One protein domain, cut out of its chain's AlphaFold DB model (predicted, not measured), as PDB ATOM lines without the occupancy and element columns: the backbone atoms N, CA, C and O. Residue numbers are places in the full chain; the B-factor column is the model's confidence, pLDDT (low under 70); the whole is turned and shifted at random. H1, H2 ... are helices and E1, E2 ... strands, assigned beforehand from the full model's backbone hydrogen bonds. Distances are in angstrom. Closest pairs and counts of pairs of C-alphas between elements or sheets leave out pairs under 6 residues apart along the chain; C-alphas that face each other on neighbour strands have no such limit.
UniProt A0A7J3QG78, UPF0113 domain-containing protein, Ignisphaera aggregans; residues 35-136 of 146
ATOM      1  N   ARG A  35     -26.472 -37.358  27.082       81.75
ATOM      2  CA  ARG A  35     -25.734 -36.211  26.537       81.75
ATOM      3  C   ARG A  35     -25.022 -36.599  25.246       81.75
ATOM      4  O   ARG A  35     -24.426 -37.672  25.161       81.75
ATOM      5  N   PHE A  36     -25.055 -35.711  24.257       85.62
ATOM      6  CA  PHE A  36     -24.184 -35.799  23.089       85.62
ATOM      7  C   PHE A  36     -22.789 -35.292  23.466       85.62
ATOM      8  O   PHE A  36     -22.648 -34.159  23.927       85.62
ATOM      9  N   ILE A  37     -21.779 -36.134  23.269       89.25
ATOM     10  CA  ILE A  37     -20.364 -35.799  23.389       89.25
ATOM     11  C   ILE A  37     -19.849 -35.586  21.960       89.25
ATOM     12  O   ILE A  37     -19.783 -36.556  21.197       89.25
ATOM     13  N   PRO A  38     -19.514 -34.346  21.561       87.69
ATOM     14  CA  PRO A  38     -18.905 -34.093  20.263       87.69
ATOM     15  C   PRO A  38     -17.542 -34.783  20.188       87.69
ATOM     16  O   PRO A  38     -16.810 -34.825  21.173       87.69
ATOM     17  N   ALA A  39     -17.180 -35.308  19.023       88.38
ATOM     18  CA  ALA A  39     -15.871 -35.908  18.813       88.38
ATOM     19  C   ALA A  39     -14.831 -34.847  18.385       88.38
ATOM     20  O   ALA A  39     -15.207 -33.861  17.746       88.38
ATOM     21  N   PRO A  40     -13.524 -35.044  18.661       89.44
ATOM     22  CA  PRO A  40     -12.482 -34.026  18.444       89.44
ATOM     23  C   PRO A  40     -12.459 -33.445  17.025       89.44
ATOM     24  O   PRO A  40     -12.354 -32.236  16.821       89.44
ATOM     25  N   HIS A  41     -12.621 -34.308  16.021       85.00
ATOM     26  CA  HIS A  41     -12.632 -33.921  14.614       85.00
ATOM     27  C   HIS A  41     -13.804 -33.006  14.243       85.00
ATOM     28  O   HIS A  41     -13.637 -32.180  13.347       85.00
ATOM     29  N   LEU A  42     -14.948 -33.069  14.936       85.62
ATOM     30  CA  LEU A  42     -16.072 -32.164  14.672       85.62
ATOM     31  C   LEU A  42     -15.712 -30.701  14.973       85.62
ATOM     32  O   LEU A  42     -16.109 -29.819  14.216       85.62
ATOM     33  N   PHE A  43     -14.896 -30.450  16.000       85.06
ATOM     34  CA  PHE A  43     -14.388 -29.112  16.322       85.06
ATOM     35  C   PHE A  43     -13.352 -28.606  15.302       85.06
ATOM     36  O   PHE A  43     -13.343 -27.428  14.947       85.06
ATOM     37  N   ASN A  44     -12.509 -29.498  14.765       81.50
ATOM     38  CA  ASN A  44     -11.617 -29.147  13.651       81.50
ATOM     39  C   ASN A  44     -12.426 -28.791  12.384       81.50
ATOM     40  O   ASN A  44     -12.075 -27.855  11.663       81.50
ATOM     41  N   LEU A  45     -13.532 -29.504  12.128       78.44
ATOM     42  CA  LEU A  45     -14.427 -29.232  11.002       78.44
ATOM     43  C   LEU A  45     -15.161 -27.892  11.168       78.44
ATOM     44  O   LEU A  45     -15.122 -27.072  10.253       78.44
ATOM     45  N   SER A  46     -15.786 -27.640  12.324       75.69
ATOM     46  CA  SER A  46     -16.528 -26.394  12.570       75.69
ATOM     47  C   SER A  46     -15.635 -25.163  12.388       75.69
ATOM     48  O   SER A  46     -15.997 -24.250  11.645       75.69
ATOM     49  N   ARG A  47     -14.419 -25.195  12.952       72.06
ATOM     50  CA  ARG A  47     -13.414 -24.135  12.794       72.06
ATOM     51  C   ARG A  47     -12.998 -23.926  11.336       72.06
ATOM     52  O   ARG A  47     -12.918 -22.781  10.899       72.06
ATOM     53  N   ARG A  48     -12.751 -24.997  10.568       71.38
ATOM     54  CA  ARG A  48     -12.335 -24.896   9.153       71.38
ATOM     55  C   ARG A  48     -13.398 -24.245   8.264       71.38
ATOM     56  O   ARG A  48     -13.040 -23.548   7.319       71.38
ATOM     57  N   TYR A  49     -14.677 -24.477   8.554       70.12
ATOM     58  CA  TYR A  49     -15.801 -23.990   7.746       70.12
ATOM     59  C   TYR A  49     -16.503 -22.757   8.340       70.12
ATOM     60  O   TYR A  49     -17.595 -22.408   7.903       70.12
ATOM     61  N   GLY A  50     -15.885 -22.076   9.312       56.41
ATOM     62  CA  GLY A  50     -16.395 -20.807   9.846       56.41
ATOM     63  C   GLY A  50     -17.651 -20.930  10.715       56.41
ATOM     64  O   GLY A  50     -18.283 -19.918  11.013       56.41
ATOM     65  N   PHE A  51     -18.009 -22.136  11.166       54.94
ATOM     66  CA  PHE A  51     -19.034 -22.305  12.192       54.94
ATOM     67  C   PHE A  51     -18.471 -21.790  13.517       54.94
ATOM     68  O   PHE A  51     -17.755 -22.506  14.219       54.94
ATOM     69  N   GLY A  52     -18.781 -20.527  13.828       49.03
ATOM     70  CA  GLY A  52     -18.346 -19.780  15.014       49.03
ATOM     71  C   GLY A  52     -18.952 -20.304  16.315       49.03
ATOM     72  O   GLY A  52     -19.658 -19.592  17.021       49.03
ATOM     73  N   HIS A  53     -18.727 -21.577  16.610       52.22
ATOM     74  CA  HIS A  53     -19.064 -22.234  17.864       52.22
ATOM     75  C   HIS A  53     -17.742 -22.586  18.540       52.22
ATOM     76  O   HIS A  53     -17.373 -23.754  18.669       52.22
ATOM     77  N   GLY A  54     -16.992 -21.536  18.895       62.03
ATOM     78  CA  GLY A  54     -15.888 -21.668  19.834       62.03
ATOM     79  C   GLY A  54     -16.453 -22.228  21.133       62.03
ATOM     80  O   GLY A  54     -17.479 -21.773  21.616       62.03
ATOM     81  N   CYS A  55     -15.856 -23.299  21.620       83.06
ATOM     82  CA  CYS A  55     -16.157 -23.883  22.917       83.06
ATOM     83  C   CYS A  55     -14.900 -24.669  23.252       83.06
ATOM     84  O   CYS A  55     -14.872 -25.899  23.194       83.06
ATOM     85  N   SER A  56     -13.802 -23.930  23.407       92.31
ATOM     86  CA  SER A  56     -12.460 -24.494  23.327       92.31
ATOM     87  C   SER A  56     -11.539 -23.889  24.370       92.31
ATOM     88  O   SER A  56     -11.689 -22.733  24.764       92.31
ATOM     89  N   VAL A  57     -10.558 -24.677  24.787       95.12
ATOM     90  CA  VAL A  57      -9.551 -24.304  25.775       95.12
ATOM     91  C   VAL A  57      -8.198 -24.555  25.138       95.12
ATOM     92  O   VAL A  57      -7.919 -25.668  24.684       95.12
ATOM     93  N   VAL A  58      -7.371 -23.519  25.084       96.62
ATOM     94  CA  VAL A  58      -6.005 -23.609  24.580       96.62
ATOM     95  C   VAL A  58      -5.094 -23.978  25.742       96.62
ATOM     96  O   VAL A  58      -5.176 -23.403  26.832       96.62
ATOM     97  N   VAL A  59      -4.263 -24.992  25.520       98.12
ATOM     98  CA  VAL A  59      -3.447 -25.633  26.549       98.12
ATOM     99  C   VAL A  59      -1.998 -25.692  26.085       98.12
ATOM    100  O   VAL A  59      -1.688 -26.121  24.974       98.12
ATOM    101  N   LYS A  60      -1.094 -25.297  26.981       98.31
ATOM    102  CA  LYS A  60       0.358 -25.353  26.781       98.31
ATOM    103  C   LYS A  60       0.811 -26.802  26.614       98.31
ATOM    104  O   LYS A  60       0.320 -27.690  27.314       98.31
ATOM    105  N   SER A  61       1.818 -27.050  25.780       96.69
ATOM    106  CA  SER A  61       2.218 -28.405  25.357       96.69
ATOM    107  C   SER A  61       2.538 -29.396  26.498       96.69
ATOM    108  O   SER A  61       2.420 -30.606  26.315       96.69
ATOM    109  N   GLN A  62       2.901 -28.930  27.701       95.81
ATOM    110  CA  GLN A  62       3.053 -29.802  28.877       95.81
ATOM    111  C   GLN A  62       1.709 -30.366  29.381       95.81
ATOM    112  O   GLN A  62       1.636 -31.535  29.758       95.81
ATOM    113  N   GLY A  63       0.641 -29.563  29.355       97.75
ATOM    114  CA  GLY A  63      -0.716 -30.015  29.667       97.75
ATOM    115  C   GLY A  63      -1.278 -30.937  28.596       97.75
ATOM    116  O   GLY A  63      -1.881 -31.948  28.931       97.75
ATOM    117  N   VAL A  64      -1.005 -30.643  27.321       97.81
ATOM    118  CA  VAL A  64      -1.388 -31.500  26.187       97.81
ATOM    119  C   VAL A  64      -0.804 -32.901  26.334       97.81
ATOM    120  O   VAL A  64      -1.537 -33.881  26.227       97.81
ATOM    121  N   LYS A  65       0.492 -33.013  26.660       96.69
ATOM    122  CA  LYS A  65       1.130 -34.308  26.942       96.69
ATOM    123  C   LYS A  65       0.406 -35.062  28.056       96.69
ATOM    124  O   LYS A  65       0.063 -36.219  27.858       96.69
ATOM    125  N   ALA A  66       0.136 -34.421  29.195       97.06
ATOM    126  CA  ALA A  66      -0.582 -35.059  30.301       97.06
ATOM    127  C   ALA A  66      -2.005 -35.501  29.899       97.06
ATOM    128  O   ALA A  66      -2.428 -36.611  30.231       97.06
ATOM    129  N   PHE A  67      -2.718 -34.669  29.140       97.62
ATOM    130  CA  PHE A  67      -4.067 -34.940  28.643       97.62
ATOM    131  C   PHE A  67      -4.120 -36.130  27.680       97.62
ATOM    132  O   PHE A  67      -5.014 -36.967  27.784       97.62
ATOM    133  N   LEU A  68      -3.109 -36.270  26.815       95.88
ATOM    134  CA  LEU A  68      -2.903 -37.424  25.928       95.88
ATOM    135  C   LEU A  68      -2.472 -38.716  26.662       95.88
ATOM    136  O   LEU A  68      -2.229 -39.747  26.029       95.88
ATOM    137  N   TYR A  69      -2.414 -38.687  27.997       95.19
ATOM    138  CA  TYR A  69      -2.343 -39.855  28.883       95.19
ATOM    139  C   TYR A  69      -3.597 -39.995  29.773       95.19
ATOM    140  O   TYR A  69      -3.545 -40.651  30.809       95.19
ATOM    141  N   GLY A  70      -4.721 -39.372  29.397       94.75
ATOM    142  CA  GLY A  70      -5.999 -39.474  30.112       94.75
ATOM    143  C   GLY A  70      -6.145 -38.563  31.340       94.75
ATOM    144  O   GLY A  70      -7.141 -38.667  32.052       94.75
ATOM    145  N   ASN A  71      -5.184 -37.670  31.610       97.38
ATOM    146  CA  ASN A  71      -5.257 -36.753  32.757       97.38
ATOM    147  C   ASN A  71      -6.151 -35.534  32.474       97.38
ATOM    148  O   ASN A  71      -6.346 -35.137  31.322       97.38
ATOM    149  N   ASP A  72      -6.637 -34.911  33.546       98.38
ATOM    150  CA  ASP A  72      -7.341 -33.627  33.523       98.38
ATOM    151  C   ASP A  72      -6.387 -32.460  33.184       98.38
ATOM    152  O   ASP A  72      -5.180 -32.520  33.436       98.38
ATOM    153  N   ILE A  73      -6.925 -31.364  32.639       98.44
ATOM    154  CA  ILE A  73      -6.164 -30.120  32.439       98.44
ATOM    155  C   ILE A  73      -6.136 -29.339  33.746       98.44
ATOM    156  O   ILE A  73      -7.188 -29.016  34.299       98.44
ATOM    157  N   LEU A  74      -4.936 -28.982  34.199       98.38
ATOM    158  CA  LEU A  74      -4.721 -28.124  35.361       98.38
ATOM    159  C   LEU A  74      -4.584 -26.656  34.943       98.38
ATOM    160  O   LEU A  74      -4.127 -26.350  33.843       98.38
ATOM    161  N   LEU A  75      -4.907 -25.736  35.852       98.00
ATOM    162  CA  LEU A  75      -4.751 -24.294  35.640       98.00
ATOM    163  C   LEU A  75      -3.307 -23.896  35.264       98.00
ATOM    164  O   LEU A  75      -3.099 -22.958  34.504       98.00
ATOM    165  N   SER A  76      -2.300 -24.639  35.728       97.88
ATOM    166  CA  SER A  76      -0.887 -24.438  35.375       97.88
ATOM    167  C   SER A  76      -0.565 -24.600  33.887       97.88
ATOM    168  O   SER A  76       0.391 -23.986  33.408       97.88
ATOM    169  N   SER A  77      -1.346 -25.389  33.144       98.00
ATOM    170  CA  SER A  77      -1.182 -25.577  31.699       98.00
ATOM    171  C   SER A  77      -2.205 -24.817  30.853       98.00
ATOM    172  O   SER A  77      -2.098 -24.841  29.626       98.00
ATOM    173  N   PHE A  78      -3.137 -24.096  31.483       97.38
ATOM    174  CA  PHE A  78      -4.045 -23.168  30.814       97.38
ATOM    175  C   PHE A  78      -3.278 -22.071  30.069       97.38
ATOM    176  O   PHE A  78      -2.258 -21.569  30.554       97.38
ATOM    177  N   ASP A  79      -3.793 -21.688  28.905       96.88
ATOM    178  CA  ASP A  79      -3.371 -20.498  28.175       96.88
ATOM    179  C   ASP A  79      -4.522 -19.486  28.092       96.88
ATOM    180  O   ASP A  79      -4.501 -18.476  28.792       96.88
ATOM    181  N   HIS A  80      -5.559 -19.796  27.311       95.44
ATOM    182  CA  HIS A  80      -6.762 -18.973  27.180       95.44
ATOM    183  C   HIS A  80      -7.981 -19.798  26.720       95.44
ATOM    184  O   HIS A  80      -7.859 -20.952  26.299       95.44
ATOM    185  N   PHE A  81      -9.173 -19.203  26.791       93.62
ATOM    186  CA  PHE A  81     -10.402 -19.768  26.227       93.62
ATOM    187  C   PHE A  81     -10.689 -19.223  24.825       93.62
ATOM    188  O   PHE A  81     -10.302 -18.108  24.486       93.62
ATOM    189  N   ILE A  82     -11.442 -19.988  24.032       90.75
ATOM    190  CA  ILE A  82     -12.090 -19.518  22.802       90.75
ATOM    191  C   ILE A  82     -13.611 -19.594  23.036       90.75
ATOM    192  O   ILE A  82     -14.169 -20.698  22.970       90.75
ATOM    193  N   PRO A  83     -14.274 -18.461  23.349       87.50
ATOM    194  CA  PRO A  83     -15.699 -18.417  23.689       87.50
ATOM    195  C   PRO A  83     -16.646 -18.766  22.519       87.50
ATOM    196  O   PRO A  83     -16.230 -18.707  21.355       87.50
ATOM    197  N   PRO A  84     -17.942 -19.031  22.794       87.69
ATOM    198  CA  PRO A  84     -18.571 -19.161  24.116       87.69
ATOM    199  C   PRO A  84     -18.089 -20.367  24.940       87.69
ATOM    200  O   PRO A  84     -18.058 -21.498  24.467       87.69
ATOM    201  N   ILE A  85     -17.809 -20.142  26.223       86.69
ATOM    202  CA  ILE A  85     -17.555 -21.210  27.197       86.69
ATOM    203  C   ILE A  85     -18.598 -21.204  28.315       86.69
ATOM    204  O   ILE A  85     -19.167 -20.169  28.658       86.69
ATOM    205  N   LYS A  86     -18.873 -22.382  28.884       89.31
ATOM    206  CA  LYS A  86     -19.815 -22.538  29.996       89.31
ATOM    207  C   LYS A  86     -19.464 -23.743  30.867       89.31
ATOM    208  O   LYS A  86     -19.328 -24.862  30.371       89.31
ATOM    209  N   LYS A  87     -19.384 -23.518  32.179       93.31
ATOM    210  CA  LYS A  87     -19.166 -24.549  33.203       93.31
ATOM    211  C   LYS A  87     -20.163 -25.708  33.045       93.31
ATOM    212  O   LYS A  87     -21.370 -25.494  32.939       93.31
ATOM    213  N   GLY A  88     -19.647 -26.936  33.020       92.56
ATOM    214  CA  GLY A  88     -20.402 -28.179  32.842       92.56
ATOM    215  C   GLY A  88     -20.657 -28.612  31.390       92.56
ATOM    216  O   GLY A  88     -21.136 -29.734  31.185       92.56
ATOM    217  N   GLU A  89     -20.339 -27.785  30.389       90.69
ATOM    218  CA  GLU A  89     -20.437 -28.152  28.967       90.69
ATOM    219  C   GLU A  89     -19.151 -28.802  28.432       90.69
ATOM    220  O   GLU A  89     -18.088 -28.750  29.060       90.69
ATOM    221  N   TYR A  90     -19.270 -29.458  27.273       92.12
ATOM    222  CA  TYR A  90     -18.140 -30.080  26.586       92.12
ATOM    223  C   TYR A  90     -17.338 -29.049  25.800       92.12
ATOM    224  O   TYR A  90     -17.897 -28.293  25.008       92.12
ATOM    225  N   VAL A  91     -16.022 -29.074  25.983       93.44
ATOM    226  CA  VAL A  91     -15.068 -28.183  25.322       93.44
ATOM    227  C   VAL A  91     -14.010 -28.975  24.567       93.44
ATOM    228  O   VAL A  91     -13.573 -30.038  25.015       93.44
ATOM    229  N   ALA A  92     -13.572 -28.438  23.435       94.75
ATOM    230  CA  ALA A  92     -12.388 -28.909  22.732       94.75
ATOM    231  C   ALA A  92     -11.120 -28.506  23.494       94.75
ATOM    232  O   ALA A  92     -10.988 -27.362  23.929       94.75
ATOM    233  N   VAL A  93     -10.165 -29.422  23.610       96.31
ATOM    234  CA  VAL A  93      -8.825 -29.137  24.139       96.31
ATOM    235  C   VAL A  93      -7.881 -28.976  22.953       96.31
ATOM    236  O   VAL A  93      -7.817 -29.872  22.111       96.31
ATOM    237  N   LEU A  94      -7.198 -27.833  22.852       95.88
ATOM    238  CA  LEU A  94      -6.300 -27.489  21.741       95.88
ATOM    239  C   LEU A  94      -4.857 -27.363  22.235       95.88
ATOM    240  O   LEU A  94      -4.629 -26.799  23.306       95.88
ATOM    241  N   ASP A  95      -3.887 -27.820  21.439       96.31
ATOM    242  CA  ASP A  95      -2.474 -27.501  21.681       96.31
ATOM    243  C   ASP A  95      -2.177 -26.057  21.255       96.31
ATOM    244  O   ASP A  95      -2.519 -25.641  20.150       96.31
ATOM    245  N   SER A  96      -1.534 -25.276  22.124       96.44
ATOM    246  CA  SER A  96      -1.151 -23.886  21.843       96.44
ATOM    247  C   SER A  96      -0.172 -23.715  20.669       96.44
ATOM    248  O   SER A  96      -0.010 -22.603  20.177       96.44
ATOM    249  N   SER A  97       0.532 -24.775  20.254       95.56
ATOM    250  CA  SER A  97       1.586 -24.709  19.229       95.56
ATOM    251  C   SER A  97       1.067 -24.756  17.788       95.56
ATOM    252  O   SER A  97       1.598 -24.054  16.929       95.56
ATOM    253  N   ASP A  98       0.027 -25.548  17.520       93.00
ATOM    254  CA  ASP A  98      -0.561 -25.741  16.186       93.00
ATOM    255  C   ASP A  98      -2.083 -25.481  16.147       93.00
ATOM    256  O   ASP A  98      -2.697 -25.426  15.076       93.00
ATOM    257  N   MET A  99      -2.691 -25.259  17.316       90.81
ATOM    258  CA  MET A  99      -4.122 -25.066  17.537       90.81
ATOM    259  C   MET A  99      -4.987 -26.266  17.111       90.81
ATOM    260  O   MET A  99      -6.196 -26.098  16.929       90.81
ATOM    261  N   TYR A 100      -4.428 -27.466  16.933       91.44
ATOM    262  CA  TYR A 100      -5.214 -28.665  16.640       91.44
ATOM    263  C   TYR A 100      -5.920 -29.183  17.892       91.44
ATOM    264  O   TYR A 100      -5.405 -29.127  19.008       91.44
ATOM    265  N   VAL A 101      -7.130 -29.715  17.697       92.88
ATOM    266  CA  VAL A 101      -7.909 -30.328  18.776       92.88
ATOM    267  C   VAL A 101      -7.315 -31.695  19.127       92.88
ATOM    268  O   VAL A 101      -7.400 -32.632  18.331       92.88
ATOM    269  N   VAL A 102      -6.763 -31.811  20.335       95.19
ATOM    270  CA  VAL A 102      -6.152 -33.035  20.890       95.19
ATOM    271  C   VAL A 102      -7.144 -33.909  21.663       95.19
ATOM    272  O   VAL A 102      -6.863 -35.071  21.961       95.19
ATOM    273  N   GLY A 103      -8.331 -33.375  21.959       95.25
ATOM    274  CA  GLY A 103      -9.446 -34.130  22.513       95.25
ATOM    275  C   GLY A 103     -10.582 -33.246  23.022       95.25
ATOM    276  O   GLY A 103     -10.742 -32.105  22.588       95.25
ATOM    277  N   VAL A 104     -11.394 -33.798  23.920       95.00
ATOM    278  CA  VAL A 104     -12.617 -33.193  24.458       95.00
ATOM    279  C   VAL A 104     -12.689 -33.437  25.962       95.00
ATOM    280  O   VAL A 104     -12.391 -34.529  26.448       95.00
ATOM    281  N   GLY A 105     -13.119 -32.423  26.704       95.56
ATOM    282  CA  GLY A 105     -13.318 -32.507  28.146       95.56
ATOM    283  C   GLY A 105     -14.577 -31.783  28.615       95.56
ATOM    284  O   GLY A 105     -15.261 -31.143  27.820       95.56
ATOM    285  N   VAL A 106     -14.895 -31.887  29.907       95.31
ATOM    286  CA  VAL A 106     -15.923 -31.055  30.559       95.31
ATOM    287  C   VAL A 106     -15.243 -29.884  31.247       95.31
ATOM    288  O   VAL A 106     -14.354 -30.087  32.072       95.31
ATOM    289  N   LEU A 107     -15.693 -28.668  30.955       95.75
ATOM    290  CA  LEU A 107     -15.218 -27.464  31.628       95.75
ATOM    291  C   LEU A 107     -15.712 -27.439  33.090       95.75
ATOM    292  O   LEU A 107     -16.916 -27.447  33.343       95.75
ATOM    293  N   LEU A 108     -14.791 -27.434  34.058       97.19
ATOM    294  CA  LEU A 108     -15.083 -27.518  35.498       97.19
ATOM    295  C   LEU A 108     -15.264 -26.157  36.177       97.19
ATOM    296  O   LEU A 108     -15.812 -26.104  37.277       97.19
ATOM    297  N   ILE A 109     -14.829 -25.075  35.533       94.75
ATOM    298  CA  ILE A 109     -14.879 -23.703  36.049       94.75
ATOM    299  C   ILE A 109     -15.475 -22.745  35.009       94.75
ATOM    300  O   ILE A 109     -15.460 -23.027  33.816       94.75
ATOM    301  N   ALA A 110     -16.042 -21.634  35.450       90.75
ATOM    302  CA  ALA A 110     -16.459 -20.530  34.602       90.75
ATOM    303  C   ALA A 110     -15.263 -19.617  34.265       90.75
ATOM    304  O   ALA A 110     -14.163 -19.784  34.796       90.75
ATOM    305  N   GLU A 111     -15.469 -18.684  33.337       87.94
ATOM    306  CA  GLU A 111     -14.416 -17.793  32.829       87.94
ATOM    307  C   GLU A 111     -13.876 -16.852  33.916       87.94
ATOM    308  O   GLU A 111     -12.669 -16.686  34.070       87.94
ATOM    309  N   ASP A 112     -14.785 -16.316  34.728       90.44
ATOM    310  CA  ASP A 112     -14.540 -15.427  35.863       90.44
ATOM    311  C   ASP A 112     -13.842 -16.119  37.048       90.44
ATOM    312  O   ASP A 112     -13.082 -15.481  37.779       90.44
ATOM    313  N   GLU A 113     -14.013 -17.436  37.210       93.69
ATOM    314  CA  GLU A 113     -13.316 -18.216  38.244       93.69
ATOM    315  C   GLU A 113     -11.796 -18.333  37.984       93.69
ATOM    316  O   GLU A 113     -11.030 -18.531  38.931       93.69
ATOM    317  N   VAL A 114     -11.321 -18.188  36.734       93.25
ATOM    318  CA  VAL A 114      -9.891 -18.353  36.386       93.25
ATOM    319  C   VAL A 114      -9.004 -17.347  37.108       93.25
ATOM    320  O   VAL A 114      -8.032 -17.737  37.759       93.25
ATOM    321  N   GLU A 115      -9.313 -16.052  37.012       92.06
ATOM    322  CA  GLU A 115      -8.458 -15.016  37.597       92.06
ATOM    323  C   GLU A 115      -8.368 -15.128  39.118       92.06
ATOM    324  O   GLU A 115      -7.318 -14.847  39.698       92.06
ATOM    325  N   GLN A 116      -9.461 -15.535  39.770       95.12
ATOM    326  CA  GLN A 116      -9.480 -15.750  41.211       95.12
ATOM    327  C   GLN A 116      -8.550 -16.906  41.597       95.12
ATOM    328  O   GLN A 116      -7.717 -16.745  42.486       95.12
ATOM    329  N   LEU A 117      -8.624 -18.043  40.898       96.75
ATOM    330  CA  LEU A 117      -7.758 -19.194  41.168       96.75
ATOM    331  C   LEU A 117      -6.270 -18.879  40.934       96.75
ATOM    332  O   LEU A 117      -5.427 -19.346  41.701       96.75
ATOM    333  N   ILE A 118      -5.946 -18.058  39.926       94.88
ATOM    334  CA  ILE A 118      -4.578 -17.565  39.689       94.88
ATOM    335  C   ILE A 118      -4.121 -16.676  40.856       94.88
ATOM    336  O   ILE A 118      -3.038 -16.898  41.399       94.88
ATOM    337  N   ARG A 119      -4.946 -15.707  41.284       95.31
ATOM    338  CA  ARG A 119      -4.643 -14.812  42.420       95.31
ATOM    339  C   ARG A 119      -4.471 -15.565  43.743       95.31
ATOM    340  O   ARG A 119      -3.637 -15.184  44.555       95.31
ATOM    341  N   GLU A 120      -5.221 -16.645  43.941       97.00
ATOM    342  CA  GLU A 120      -5.121 -17.538  45.102       97.00
ATOM    343  C   GLU A 120      -3.975 -18.569  44.994       97.00
ATOM    344  O   GLU A 120      -3.802 -19.394  45.891       97.00
ATOM    345  N   GLY A 121      -3.193 -18.560  43.905       96.00
ATOM    346  CA  GLY A 121      -2.064 -19.473  43.693       96.00
ATOM    347  C   GLY A 121      -2.458 -20.935  43.442       96.00
ATOM    348  O   GLY A 121      -1.606 -21.825  43.491       96.00
ATOM    349  N   LYS A 122      -3.733 -21.214  43.145       96.75
ATOM    350  CA  LYS A 122      -4.315 -22.563  43.006       96.75
ATOM    351  C   LYS A 122      -4.005 -23.212  41.648       96.75
ATOM    352  O   LYS A 122      -4.855 -23.812  40.998       96.75
ATOM    353  N   MET A 123      -2.747 -23.138  41.218       96.12
ATOM    354  CA  MET A 123      -2.291 -23.561  39.884       96.12
ATOM    355  C   MET A 123      -2.441 -25.069  39.607       96.12
ATOM    356  O   MET A 123      -2.398 -25.488  38.453       96.12
ATOM    357  N   LEU A 124      -2.631 -25.895  40.641       97.38
ATOM    358  CA  LEU A 124      -2.889 -27.336  40.512       97.38
ATOM    359  C   LEU A 124      -4.387 -27.694  40.476       97.38
ATOM    360  O   LEU A 124      -4.729 -28.873  40.461       97.38
ATOM    361  N   THR A 125      -5.294 -26.711  40.455       97.88
ATOM    362  CA  THR A 125      -6.728 -26.964  40.277       97.88
ATOM    363  C   THR A 125      -7.005 -27.512  38.878       97.88
ATOM    364  O   THR A 125      -6.586 -26.921  37.884       97.88
ATOM    365  N   ALA A 126      -7.739 -28.625  38.801       98.00
ATOM    366  CA  ALA A 126      -8.271 -29.139  37.546       98.00
ATOM    367  C   ALA A 126      -9.341 -28.182  37.004       98.00
ATOM    368  O   ALA A 126     -10.334 -27.900  37.675       98.00
ATOM    369  N   ILE A 127      -9.129 -27.688  35.786       97.62
ATOM    370  CA  ILE A 127     -10.033 -26.765  35.098       97.62
ATOM    371  C   ILE A 127     -10.861 -27.468  34.023       97.62
ATOM    372  O   ILE A 127     -12.017 -27.100  33.835       97.62
ATOM    373  N   ILE A 128     -10.323 -28.511  33.376       97.81
ATOM    374  CA  ILE A 128     -11.045 -29.364  32.418       97.81
ATOM    375  C   ILE A 128     -10.924 -30.819  32.862       97.81
ATOM    376  O   ILE A 128      -9.810 -31.324  32.990       97.81
ATOM    377  N   LYS A 129     -12.055 -31.510  33.011       97.75
ATOM    378  CA  LYS A 129     -12.075 -32.961  33.204       97.75
ATOM    379  C   LYS A 129     -11.931 -33.687  31.872       97.75
ATOM    380  O   LYS A 129     -12.686 -33.388  30.945       97.75
ATOM    381  N   ASN A 130     -11.032 -34.659  31.785       97.06
ATOM    382  CA  ASN A 130     -10.871 -35.495  30.601       97.06
ATOM    383  C   ASN A 130     -12.140 -36.331  30.343       97.06
ATOM    384  O   ASN A 130     -12.728 -36.918  31.254       97.06
ATOM    385  N   VAL A 131     -12.588 -36.340  29.086       94.50
ATOM    386  CA  VAL A 131     -13.684 -37.190  28.587       94.50
ATOM    387  C   VAL A 131     -13.176 -38.073  27.459       94.50
ATOM    388  O   VAL A 131     -13.578 -39.231  27.351       94.50
ATOM    389  N   PHE A 132     -12.335 -37.504  26.597       92.69
ATOM    390  CA  PHE A 132     -11.740 -38.183  25.467       92.69
ATOM    391  C   PHE A 132     -10.456 -37.483  25.019       92.69
ATOM    392  O   PHE A 132     -10.459 -36.275  24.794       92.69
ATOM    393  N   ASP A 133      -9.395 -38.241  24.766       94.25
ATOM    394  CA  ASP A 133      -8.135 -37.737  24.225       94.25
ATOM    395  C   ASP A 133      -7.661 -38.606  23.047       94.25
ATOM    396  O   ASP A 133      -7.917 -39.810  23.012       94.25
ATOM    397  N   LEU A 134      -6.963 -38.021  22.066       92.06
ATOM    398  CA  LEU A 134      -6.484 -38.771  20.893       92.06
ATOM    399  C   LEU A 134      -5.431 -39.843  21.233       92.06
ATOM    400  O   LEU A 134      -5.250 -40.784  20.459       92.06
ATOM    401  N   GLY A 135      -4.767 -39.747  22.385       91.06
ATOM    402  CA  GLY A 135      -3.794 -40.727  22.861       91.06
ATOM    403  C   GLY A 135      -4.411 -42.098  23.139       91.06
ATOM    404  O   GLY A 135      -3.707 -43.099  23.022       91.06
ATOM    405  N   VAL A 136      -5.726 -42.189  23.383       87.81
ATOM    406  CA  VAL A 136      -6.448 -43.467  23.549       87.81
ATOM    407  C   VAL A 136      -6.232 -44.422  22.363       87.81
ATOM    408  O   VAL A 136      -6.122 -45.635  22.546       87.81
TER     409      VAL A 136
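This is residues 35 to 136 of the 146 residues of the protein "UPF0113 domain-containing protein" of Ignisphaera aggregans (UniProt A0A7J3QG78). A strongly twisted sheet of five strands makes the middle of this domain, with the short helix H1 on one face and H2 on the opposite face. H1 lies toward one end of the longest axis, and H3, which only grazes the sheet, lies toward the other; E1, before H1, is also far from the middle. The printed part has 102 residues with three named helices and six named strands, in the order E1 H1 E2 H2 E3 E4 E5 H3 E6. The sheet, in the order E3 E2 E4 E5 E6, is mixed, and the class is mixed, helices and strands. The whole is compact, with a radius of gyration of the C-alphas of 12.6 A and spans of 39 by 28 by 26 A.

E1, residues 35 to 38, pairs with no named strand. H1, residues 40 to 48, is on the sheet at a height over the sheet of 9.3 A; the closest C-alphas of H1 and E5, residues 101 to 107, are those of Pro 40 and Gly 103, 5.1 A apart. E2, residues 56 to 59, is the parallel neighbour of E4, residues 90 to 95, with N 57 and O 92 within hydrogen-bond range at 2.9 A. H2, residues 61 to 67, is on the opposite face from H1, at a height over the sheet of 8.1 A; its closest C-alpha pair with E4 is Ser 61 and Asp 95, 6.0 A. E3, residues 78 to 82, is an edge strand antiparallel to E2, with N 58 and O 80 at 2.9 A. E4 and E5 form a hairpin, antiparallel, with N 102 and O 93 at 2.8 A. H3, residues 111 to 119, only grazes the sheet. E6, residues 126 to 133, is the other edge strand, antiparallel to E5, with N 104 and O 132 at 2.8 A; it bends by 56 degrees at residue 130. Every O i to N i+4 pair is within hydrogen-bond range in H1 and H2, and 3 of 5 are in H3.

E1 begins at C-alpha 35, (-25.734, -36.211, 26.537). H1 is 13.0 A long from first to last C-alpha, E4 16.6 A, E5 15.1 A, H3 14.0 A and E6 15.9 A. H3 begins at C-alpha 111, (-14.416, -17.793, 32.829), and E6 ends at C-alpha 133, (-8.135, -37.737, 24.225).

The two C-alphas farthest apart are those of Tyr 49 and Glu 120, 39.4 A. The printed part has no cut, and no link is long. The mean pLDDT of the printed part is 90.8, and residues 50 to 54 are under 70.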